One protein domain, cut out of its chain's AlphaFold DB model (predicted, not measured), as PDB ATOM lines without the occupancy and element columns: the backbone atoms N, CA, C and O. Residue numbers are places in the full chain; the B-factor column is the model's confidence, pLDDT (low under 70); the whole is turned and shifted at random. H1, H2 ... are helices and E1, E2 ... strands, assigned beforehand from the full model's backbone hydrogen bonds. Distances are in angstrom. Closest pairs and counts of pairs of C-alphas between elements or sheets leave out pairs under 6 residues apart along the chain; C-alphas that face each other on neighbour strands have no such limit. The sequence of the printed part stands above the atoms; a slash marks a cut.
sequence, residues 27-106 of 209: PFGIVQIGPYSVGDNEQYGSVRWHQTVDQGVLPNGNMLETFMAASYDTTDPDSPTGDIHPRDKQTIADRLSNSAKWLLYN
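What this domain is: This is residues 27 to 106 of the 209 residues of an uncharacterized protein of Ephemera danica (UniProt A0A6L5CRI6). A short two-stranded parallel ribbon, E1 and E2, lies in the middle of a flat slab; the long helix H2 packs on one side of it, and the shorter H1 lies on the other side, set off from the strands. The 80 printed residues hold E1, H1, E2, H2 in chain order, a mixed class with 34 residues in named elements, under half. The whole is only just compact, close to loose, with a radius of gyration of the C-alphas of 13.5 A, and spans 38 by 26 by 14 A.

How they stand to each other: E1, residues 28 to 31, and E2, residues 66 to 69, are parallel neighbours at 22 degrees, with N 30 and O 67 2.9 A apart, within hydrogen-bond range. With H1, residues 42 to 50, they form a strand-helix-strand unit, two parallel strands joined through a helix, its crossover right-handed. The closest C-alphas of E2 and H2, residues 89 to 105, are those of Ala 69 and Leu 96, 5.0 A. H1 and H2 are apart. In H1 and H2 every O i to N i+4 pair is within hydrogen-bond range.

Where its parts are: E1 begins at C-alpha 28 (189.878, 282.512, 211.306) and measures 10.4 A, H1 12.0 A, E2 10.5 A. H2, 23.3 A, ends at C-alpha 105 (184.339, 282.995, 197.805).

The domain as a whole: The C-alphas farthest apart, Gly 61 and Pro 80, are 40.0 A apart. The printed part has no cut; the links H1 to E2 and E2 to H2 are long. Residues 37 to 40 have pLDDT under 70.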
ATOM      1  N   PRO A  27     190.641 285.436 207.540       84.31
ATOM      2  CA  PRO A  27     189.645 284.489 208.018       84.31
ATOM      3  C   PRO A  27     190.220 283.604 209.130       84.31
ATOM      4  O   PRO A  27     191.319 283.064 209.002       84.31
ATOM      5  N   PHE A  28     189.472 283.403 210.215       87.81
ATOM      6  CA  PHE A  28     189.878 282.512 211.306       87.81
ATOM      7  C   PHE A  28     188.804 281.467 211.607       87.81
ATOM      8  O   PHE A  28     187.750 281.767 212.170       87.81
ATOM      9  N   GLY A  29     189.085 280.222 211.227       91.69
ATOM     10  CA  GLY A  29     188.200 279.089 211.471       91.69
ATOM     11  C   GLY A  29     188.482 278.428 212.814       91.69
ATOM     12  O   GLY A  29     189.633 278.126 213.126       91.69
ATOM     13  N   ILE A  30     187.434 278.147 213.588       94.81
ATOM     14  CA  ILE A  30     187.529 277.347 214.812       94.81
ATOM     15  C   ILE A  30     186.597 276.140 214.770       94.81
ATOM     16  O   ILE A  30     185.554 276.139 214.119       94.81
ATOM     17  N   VAL A  31     186.961 275.094 215.502       94.56
ATOM     18  CA  VAL A  31     186.080 273.952 215.753       94.56
ATOM     19  C   VAL A  31     185.498 274.124 217.148       94.56
ATOM     20  O   VAL A  31     186.238 274.336 218.114       94.56
ATOM     21  N   GLN A  32     184.174 274.054 217.259       92.88
ATOM     22  CA  GLN A  32     183.513 274.039 218.557       92.88
ATOM     23  C   GLN A  32     184.049 272.855 219.374       92.88
ATOM     24  O   GLN A  32     184.285 271.780 218.822       92.88
ATOM     25  N   ILE A  33     184.265 273.018 220.677       88.88
ATOM     26  CA  ILE A  33     184.656 271.883 221.508       88.88
ATOM     27  C   ILE A  33     183.496 270.885 221.539       88.88
ATOM     28  O   ILE A  33     182.355 271.234 221.855       88.88
ATOM     29  N   GLY A  34     183.791 269.645 221.159       82.56
ATOM     30  CA  GLY A  34     182.838 268.554 221.266       82.56
ATOM     31  C   GLY A  34     182.583 268.199 222.734       82.56
ATOM     32  O   GLY A  34     183.308 268.634 223.634       82.56
ATOM     33  N   PRO A  35     181.545 267.417 223.009       75.44
ATOM     34  CA  PRO A  35     181.337 266.860 224.330       75.44
ATOM     35  C   PRO A  35     182.362 265.774 224.645       75.44
ATOM     36  O   PRO A  35     182.850 265.089 223.753       75.44
ATOM     37  N   TYR A  36     182.667 265.638 225.933       71.81
ATOM     38  CA  TYR A  36     183.560 264.609 226.461       71.81
ATOM     39  C   TYR A  36     182.860 263.251 226.545       71.81
ATOM     40  O   TYR A  36     183.340 262.290 225.963       71.81
ATOM     41  N   SER A  37     181.699 263.199 227.201       65.81
ATOM     42  CA  SER A  37     180.906 261.985 227.409       65.81
ATOM     43  C   SER A  37     179.405 262.298 227.346       65.81
ATOM     44  O   SER A  37     179.000 263.464 227.294       65.81
ATOM     45  N   VAL A  38     178.568 261.256 227.336       63.03
ATOM     46  CA  VAL A  38     177.111 261.406 227.472       63.03
ATOM     47  C   VAL A  38     176.785 261.894 228.884       63.03
ATOM     48  O   VAL A  38     177.138 261.235 229.861       63.03
ATOM     49  N   GLY A  39     176.082 263.023 228.989       58.75
ATOM     50  CA  GLY A  39     175.628 263.587 230.260       58.75
ATOM     51  C   GLY A  39     176.033 265.046 230.473       58.75
ATOM     52  O   GLY A  39     176.798 265.627 229.702       58.75
ATOM     53  N   ASP A  40     175.468 265.637 231.525       55.75
ATOM     54  CA  ASP A  40     175.589 267.058 231.830       55.75
ATOM     55  C   ASP A  40     177.009 267.433 232.253       55.75
ATOM     56  O   ASP A  40     177.515 266.996 233.290       55.75
ATOM     57  N   ASN A  41     177.640 268.315 231.482       73.06
ATOM     58  CA  ASN A  41     178.846 268.987 231.937       73.06
ATOM     59  C   ASN A  41     178.806 270.479 231.590       73.06
ATOM     60  O   ASN A  41     179.159 270.902 230.485       73.06
ATOM     61  N   GLU A  42     178.415 271.277 232.590       82.00
ATOM     62  CA  GLU A  42     178.401 272.744 232.539       82.00
ATOM     63  C   GLU A  42     179.753 273.322 232.096       82.00
ATOM     64  O   GLU A  42     179.773 274.353 231.429       82.00
ATOM     65  N   GLN A  43     180.877 272.647 232.374       85.19
ATOM     66  CA  GLN A  43     182.203 273.113 231.961       85.19
ATOM     67  C   GLN A  43     182.338 273.125 230.435       85.19
ATOM     68  O   GLN A  43     182.730 274.143 229.871       85.19
ATOM     69  N   TYR A  44     181.963 272.045 229.741       85.56
ATOM     70  CA  TYR A  44     182.033 272.010 228.272       85.56
ATOM     71  C   TYR A  44     180.998 272.936 227.634       85.56
ATOM     72  O   TYR A  44     181.309 273.581 226.634       85.56
ATOM     73  N   GLY A  45     179.802 273.050 228.224       87.62
ATOM     74  CA  GLY A  45     178.810 274.052 227.822       87.62
ATOM     75  C   GLY A  45     179.364 275.472 227.890       87.62
ATOM     76  O   GLY A  45     179.292 276.218 226.914       87.62
ATOM     77  N   SER A  46     180.007 275.807 229.010       90.81
ATOM     78  CA  SER A  46     180.662 277.096 229.232       90.81
ATOM     79  C   SER A  46     181.791 277.341 228.233       90.81
ATOM     80  O   SER A  46     181.835 278.413 227.632       90.81
ATOM     81  N   VAL A  47     182.657 276.354 227.966       91.62
ATOM     82  CA  VAL A  47     183.703 276.506 226.941       91.62
ATOM     83  C   VAL A  47     183.089 276.760 225.563       91.62
ATOM     84  O   VAL A  47     183.501 277.708 224.898       91.62
ATOM     85  N   ARG A  48     182.084 275.977 225.142       91.75
ATOM     86  CA  ARG A  48     181.394 276.180 223.854       91.75
ATOM     87  C   ARG A  48     180.786 277.576 223.746       91.75
ATOM     88  O   ARG A  48     180.880 278.203 222.695       91.75
ATOM     89  N   TRP A  49     180.193 278.074 224.827       93.88
ATOM     90  CA  TRP A  49     179.614 279.415 224.871       93.88
ATOM     91  C   TRP A  49     180.696 280.494 224.726       93.88
ATOM     92  O   TRP A  49     180.613 281.351 223.843       93.88
ATOM     93  N   HIS A  50     181.795 280.367 225.472       94.50
ATOM     94  CA  HIS A  50     182.927 281.289 225.409       94.50
ATOM     95  C   HIS A  50     183.700 281.245 224.078       94.50
ATOM     96  O   HIS A  50     184.293 282.257 223.696       94.50
ATOM     97  N   GLN A  51     183.668 280.135 223.327       94.19
ATOM     98  CA  GLN A  51     184.228 280.070 221.963       94.19
ATOM     99  C   GLN A  51     183.556 281.057 221.000       94.19
ATOM    100  O   GLN A  51     184.174 281.463 220.021       94.19
ATOM    101  N   THR A  52     182.328 281.484 221.307       94.38
ATOM    102  CA  THR A  52     181.570 282.483 220.536       94.38
ATOM    103  C   THR A  52     181.580 283.871 221.176       94.38
ATOM    104  O   THR A  52     180.809 284.738 220.780       94.38
ATOM    105  N   VAL A  53     182.424 284.108 222.187       94.69
ATOM    106  CA  VAL A  53     182.369 285.329 223.013       94.69
ATOM    107  C   VAL A  53     180.979 285.553 223.610       94.69
ATOM    108  O   VAL A  53     180.460 286.667 223.630       94.69
ATOM    109  N   ASP A  54     180.357 284.478 224.079       94.75
ATOM    110  CA  ASP A  54     179.070 284.546 224.764       94.75
ATOM    111  C   ASP A  54     177.935 285.102 223.885       94.75
ATOM    112  O   ASP A  54     177.014 285.739 224.393       94.75
ATOM    113  N   GLN A  55     178.012 284.887 222.563       94.00
ATOM    114  CA  GLN A  55     176.991 285.333 221.598       94.00
ATOM    115  C   GLN A  55     176.302 284.185 220.849       94.00
ATOM    116  O   GLN A  55     175.383 284.430 220.075       94.00
ATOM    117  N   GLY A  56     176.742 282.939 221.036       92.81
ATOM    118  CA  GLY A  56     176.135 281.731 220.468       92.81
ATOM    119  C   GLY A  56     176.428 281.468 218.990       92.81
ATOM    120  O   GLY A  56     176.312 280.329 218.549       92.81
ATOM    121  N   VAL A  57     176.861 282.477 218.231       93.56
ATOM    122  CA  VAL A  57     177.156 282.384 216.790       93.56
ATOM    123  C   VAL A  57     178.492 283.039 216.435       93.56
ATOM    124  O   VAL A  57     178.936 283.975 217.105       93.56
ATOM    125  N   LEU A  58     179.111 282.556 215.353       93.38
ATOM    126  CA  LEU A  58     180.220 283.206 214.649       93.38
ATOM    127  C   LEU A  58     179.939 283.233 213.133       93.38
ATOM    128  O   LEU A  58     179.382 282.257 212.627       93.38
ATOM    129  N   PRO A  59     180.342 284.289 212.400       91.75
ATOM    130  CA  PRO A  59     180.996 285.503 212.899       91.75
ATOM    131  C   PRO A  59     180.058 286.339 213.769       91.75
ATOM    132  O   PRO A  59     178.836 286.197 213.717       91.75
ATOM    133  N   ASN A  60     180.635 287.222 214.578       91.94
ATOM    134  CA  ASN A  60     179.866 288.172 215.372       91.94
ATOM    135  C   ASN A  60     180.632 289.483 215.589       91.94
ATOM    136  O   ASN A  60     181.786 289.601 215.178       91.94
ATOM    137  N   GLY A  61     180.005 290.470 216.236       89.62
ATOM    138  CA  GLY A  61     180.575 291.817 216.375       89.62
ATOM    139  C   GLY A  61     181.922 291.874 217.111       89.62
ATOM    140  O   GLY A  61     182.693 292.802 216.888       89.62
ATOM    141  N   ASN A  62     182.232 290.875 217.943       89.38
ATOM    142  CA  ASN A  62     183.493 290.782 218.683       89.38
ATOM    143  C   ASN A  62     184.549 289.911 217.978       89.38
ATOM    144  O   ASN A  62     185.737 290.003 218.286       89.38
ATOM    145  N   MET A  63     184.126 289.049 217.052       88.62
ATOM    146  CA  MET A  63     184.975 288.133 216.288       88.62
ATOM    147  C   MET A  63     184.566 288.160 214.810       88.62
ATOM    148  O   MET A  63     183.983 287.217 214.273       88.62
ATOM    149  N   LEU A  64     184.881 289.279 214.157       86.12
ATOM    150  CA  LEU A  64     184.688 289.471 212.718       86.12
ATOM    151  C   LEU A  64     185.566 288.509 211.915       86.12
ATOM    152  O   LEU A  64     186.667 288.180 212.355       86.12
ATOM    153  N   GLU A  65     185.117 288.113 210.724       86.62
ATOM    154  CA  GLU A  65     185.909 287.265 209.814       86.62
ATOM    155  C   GLU A  65     186.299 285.928 210.451       86.62
ATOM    156  O   GLU A  65     187.364 285.362 210.206       86.62
ATOM    157  N   THR A  66     185.434 285.430 211.331       90.56
ATOM    158  CA  THR A  66     185.585 284.125 211.955       90.56
ATOM    159  C   THR A  66     184.411 283.242 211.611       90.56
ATOM    160  O   THR A  66     183.318 283.705 211.295       90.56
ATOM    161  N   PHE A  67     184.643 281.946 211.667       92.50
ATOM    162  CA  PHE A  67     183.607 280.960 211.443       92.50
ATOM    163  C   PHE A  67     183.871 279.752 212.321       92.50
ATOM    164  O   PHE A  67     185.010 279.479 212.711       92.50
ATOM    165  N   MET A  68     182.807 279.030 212.644       95.50
ATOM    166  CA  MET A  68     182.883 277.891 213.540       95.50
ATOM    167  C   MET A  68     182.188 276.681 212.945       95.50
ATOM    168  O   MET A  68     181.033 276.759 212.542       95.50
ATOM    169  N   ALA A  69     182.868 275.539 212.958       95.31
ATOM    170  CA  ALA A  69     182.208 274.262 212.742       95.31
ATOM    171  C   ALA A  69     181.588 273.791 214.062       95.31
ATOM    172  O   ALA A  69     182.308 273.494 215.022       95.31
ATOM    173  N   ALA A  70     180.257 273.714 214.111       92.38
ATOM    174  CA  ALA A  70     179.563 273.034 215.199       92.38
ATOM    175  C   ALA A  70     179.984 271.559 215.222       92.38
ATOM    176  O   ALA A  70     180.068 270.918 214.170       92.38
ATOM    177  N   SER A  71     180.254 271.028 216.410       90.00
ATOM    178  CA  SER A  71     180.742 269.653 216.593       90.00
ATOM    179  C   SER A  71     179.981 268.881 217.662       90.00
ATOM    180  O   SER A  71     180.168 267.672 217.801       90.00
ATOM    181  N   TYR A  72     179.114 269.561 218.414       88.12
ATOM    182  CA  TYR A  72     178.492 268.980 219.594       88.12
ATOM    183  C   TYR A  72     177.558 267.797 219.283       88.12
ATOM    184  O   TYR A  72     177.281 266.996 220.169       88.12
ATOM    185  N   ASP A  73     177.116 267.663 218.029       89.62
ATOM    186  CA  ASP A  73     176.306 266.552 217.530       89.62
ATOM    187  C   ASP A  73     177.136 265.396 216.949       89.62
ATOM    188  O   ASP A  73     176.574 264.381 216.567       89.62
ATOM    189  N   THR A  74     178.463 265.507 216.864       88.06
ATOM    190  CA  THR A  74     179.342 264.466 216.283       88.06
ATOM    191  C   THR A  74     179.966 263.557 217.340       88.06
ATOM    192  O   THR A  74     181.093 263.095 217.195       88.06
ATOM    193  N   THR A  75     179.239 263.317 218.428       82.38
ATOM    194  CA  THR A  75     179.709 262.500 219.555       82.38
ATOM    195  C   THR A  75     179.967 261.055 219.139       82.38
ATOM    196  O   THR A  75     179.314 260.543 218.229       82.38
ATOM    197  N   ASP A  76     180.924 260.402 219.798       82.50
ATOM    198  CA  ASP A  76     181.314 259.024 219.489       82.50
ATOM    199  C   ASP A  76     181.696 258.253 220.765       82.50
ATOM    200  O   ASP A  76     182.879 257.988 221.005       82.50
ATOM    201  N   PRO A  77     180.711 257.910 221.617       81.12
ATOM    202  CA  PRO A  77     180.960 257.189 222.868       81.12
ATOM    203  C   PRO A  77     181.662 255.836 222.663       81.12
ATOM    204  O   PRO A  77     182.384 255.376 223.541       81.12
ATOM    205  N   ASP A  78     181.489 255.228 221.485       84.38
ATOM    206  CA  ASP A  78     182.045 253.921 221.117       84.38
ATOM    207  C   ASP A  78     183.409 254.021 220.406       84.38
ATOM    208  O   ASP A  78     183.857 253.075 219.745       84.38
ATOM    209  N   SER A  79     184.076 255.176 220.474       85.56
ATOM    210  CA  SER A  79     185.393 255.355 219.870       85.56
ATOM    211  C   SER A  79     186.430 254.426 220.528       85.56
ATOM    212  O   SER A  79     186.593 254.441 221.750       85.56
ATOM    213  N   PRO A  80     187.216 253.654 219.749       88.38
ATOM    214  CA  PRO A  80     188.226 252.740 220.295       88.38
ATOM    215  C   PRO A  80     189.394 253.468 220.976       88.38
ATOM    216  O   PRO A  80     190.203 252.839 221.652       88.38
ATOM    217  N   THR A  81     189.503 254.785 220.784       84.81
ATOM    218  CA  THR A  81     190.515 255.648 221.410       84.81
ATOM    219  C   THR A  81     189.964 256.468 222.580       84.81
ATOM    220  O   THR A  81     190.677 257.321 223.100       84.81
ATOM    221  N   GLY A  82     188.719 256.222 222.997       79.38
ATOM    222  CA  GLY A  82     188.012 256.998 224.015       79.38
ATOM    223  C   GLY A  82     187.047 258.024 223.419       79.38
ATOM    224  O   GLY A  82     187.268 258.545 222.322       79.38
ATOM    225  N   ASP A  83     185.990 258.314 224.170       77.62
ATOM    226  CA  ASP A  83     184.877 259.218 223.839       77.62
ATOM    227  C   ASP A  83     185.313 260.651 223.481       77.62
ATOM    228  O   ASP A  83     184.722 261.293 222.612       77.62
ATOM    229  N   ILE A  84     186.433 261.109 224.043       79.88
ATOM    230  CA  ILE A  84     187.065 262.399 223.717       79.88
ATOM    231  C   ILE A  84     187.613 262.511 222.294       79.88
ATOM    232  O   ILE A  84     188.007 263.600 221.860       79.88
ATOM    233  N   HIS A  85     187.703 261.399 221.569       84.44
ATOM    234  CA  HIS A  85     188.261 261.338 220.226       84.44
ATOM    235  C   HIS A  85     187.218 260.849 219.216       84.44
ATOM    236  O   HIS A  85     187.322 259.712 218.738       84.44
ATOM    237  N   PRO A  86     186.249 261.705 218.829       83.12
ATOM    238  CA  PRO A  86     185.312 261.378 217.769       83.12
ATOM    239  C   PRO A  86     185.992 260.971 216.465       83.12
ATOM    240  O   PRO A  86     186.921 261.637 215.986       83.12
ATOM    241  N   ARG A  87     185.515 259.870 215.870       89.12
ATOM    242  CA  ARG A  87     186.037 259.365 214.594       89.12
ATOM    243  C   ARG A  87     185.595 260.204 213.396       89.12
ATOM    244  O   ARG A  87     186.370 260.329 212.447       89.12
ATOM    245  N   ASP A  88     184.400 260.803 213.425       90.56
ATOM    246  CA  ASP A  88     183.869 261.595 212.304       90.56
ATOM    247  C   ASP A  88     184.473 263.005 212.223       90.56
ATOM    248  O   ASP A  88     183.831 264.033 212.446       90.56
ATOM    249  N   LYS A  89     185.750 263.043 211.859       91.50
ATOM    250  CA  LYS A  89     186.476 264.283 211.575       91.50
ATOM    251  C   LYS A  89     186.084 264.875 210.220       91.50
ATOM    252  O   LYS A  89     186.272 266.073 210.019       91.50
ATOM    253  N   GLN A  90     185.539 264.059 209.312       95.25
ATOM    254  CA  GLN A  90     185.177 264.481 207.960       95.25
ATOM    255  C   GLN A  90     184.008 265.466 207.995       95.25
ATOM    256  O   GLN A  90     184.131 266.547 207.433       95.25
ATOM    257  N   THR A  91     182.937 265.171 208.741       94.38
ATOM    258  CA  THR A  91     181.806 266.105 208.885       94.38
ATOM    259  C   THR A  91     182.258 267.464 209.428       94.38
ATOM    260  O   THR A  91     181.791 268.503 208.968       94.38
ATOM    261  N   ILE A  92     183.182 267.482 210.394       94.25
ATOM    262  CA  ILE A  92     183.709 268.732 210.958       94.25
ATOM    263  C   ILE A  92     184.568 269.484 209.943       94.25
ATOM    264  O   ILE A  92     184.433 270.702 209.820       94.25
ATOM    265  N   ALA A  93     185.416 268.775 209.195       95.75
ATOM    266  CA  ALA A  93     186.226 269.359 208.133       95.75
ATOM    267  C   ALA A  93     185.357 269.948 207.010       95.75
ATOM    268  O   ALA A  93     185.631 271.058 206.559       95.75
ATOM    269  N   ASP A  94     184.288 269.257 206.614       95.94
ATOM    270  CA  ASP A  94     183.356 269.713 205.581       95.94
ATOM    271  C   ASP A  94     182.614 270.976 206.029       95.94
ATOM    272  O   ASP A  94     182.588 271.967 205.299       95.94
ATOM    273  N   ARG A  95     182.091 270.993 207.266       96.44
ATOM    274  CA  ARG A  95     181.469 272.188 207.869       96.44
ATOM    275  C   ARG A  95     182.438 273.368 207.872       96.44
ATOM    276  O   ARG A  95     182.089 274.453 207.422       96.44
ATOM    277  N   LEU A  96     183.671 273.147 208.329       95.44
ATOM    278  CA  LEU A  96     184.692 274.191 208.396       95.44
ATOM    279  C   LEU A  96     185.077 274.707 206.999       95.44
ATOM    280  O   LEU A  96     185.228 275.912 206.805       95.44
ATOM    281  N   SER A  97     185.208 273.807 206.019       95.19
ATOM    282  CA  SER A  97     185.521 274.152 204.631       95.19
ATOM    283  C   SER A  97     184.399 274.955 203.978       95.19
ATOM    284  O   SER A  97     184.676 275.975 203.349       95.19
ATOM    285  N   ASN A  98     183.140 274.550 204.163       95.19
ATOM    286  CA  ASN A  98     181.986 275.267 203.622       95.19
ATOM    287  C   ASN A  98     181.867 276.672 204.219       95.19
ATOM    288  O   ASN A  98     181.626 277.625 203.482       95.19
ATOM    289  N   SER A  99     182.138 276.834 205.517       93.50
ATOM    290  CA  SER A  99     182.153 278.160 206.135       93.50
ATOM    291  C   SER A  99     183.264 279.062 205.590       93.50
ATOM    292  O   SER A  99     183.034 280.249 205.365       93.50
ATOM    293  N   ALA A 100     184.447 278.509 205.306       91.25
ATOM    294  CA  ALA A 100     185.512 279.255 204.639       91.25
ATOM    295  C   ALA A 100     185.128 279.644 203.199       91.25
ATOM    296  O   ALA A 100     185.403 280.764 202.768       91.25
ATOM    297  N   LYS A 101     184.471 278.738 202.464       92.56
ATOM    298  CA  LYS A 101     183.986 278.985 201.098       92.56
ATOM    299  C   LYS A 101     182.938 280.087 201.040       92.56
ATOM    300  O   LYS A 101     183.021 280.971 200.191       92.56
ATOM    301  N   TRP A 102     181.997 280.062 201.975       91.31
ATOM    302  CA  TRP A 102     181.015 281.124 202.144       91.31
ATOM    303  C   TRP A 102     181.691 282.472 202.404       91.31
ATOM    304  O   TRP A 102     181.410 283.438 201.701       91.31
ATOM    305  N   LEU A 103     182.636 282.519 203.352       86.69
ATOM    306  CA  LEU A 103     183.271 283.767 203.773       86.69
ATOM    307  C   LEU A 103     184.159 284.386 202.682       86.69
ATOM    308  O   LEU A 103     184.156 285.598 202.498       86.69
ATOM    309  N   LEU A 104     184.944 283.569 201.976       86.75
ATOM    310  CA  LEU A 104     186.001 284.056 201.079       86.75
ATOM    311  C   LEU A 104     185.613 284.074 199.605       86.75
ATOM    312  O   LEU A 104     186.174 284.847 198.831       86.75
ATOM    313  N   TYR A 105     184.690 283.202 199.207       88.44
ATOM    314  CA  TYR A 105     184.339 282.995 197.805       88.44
ATOM    315  C   TYR A 105     182.869 283.311 197.514       88.44
ATOM    316  O   TYR A 105     182.433 283.134 196.377       88.44
ATOM    317  N   ASN A 106     182.113 283.806 198.504       87.88
ATOM    318  CA  ASN A 106     180.676 284.081 198.400       87.88
ATOM    319  C   ASN A 106     179.872 282.868 197.899       87.88
ATOM    320  O   ASN A 106     178.859 283.020 197.212       87.88
TER     321      ASN A 106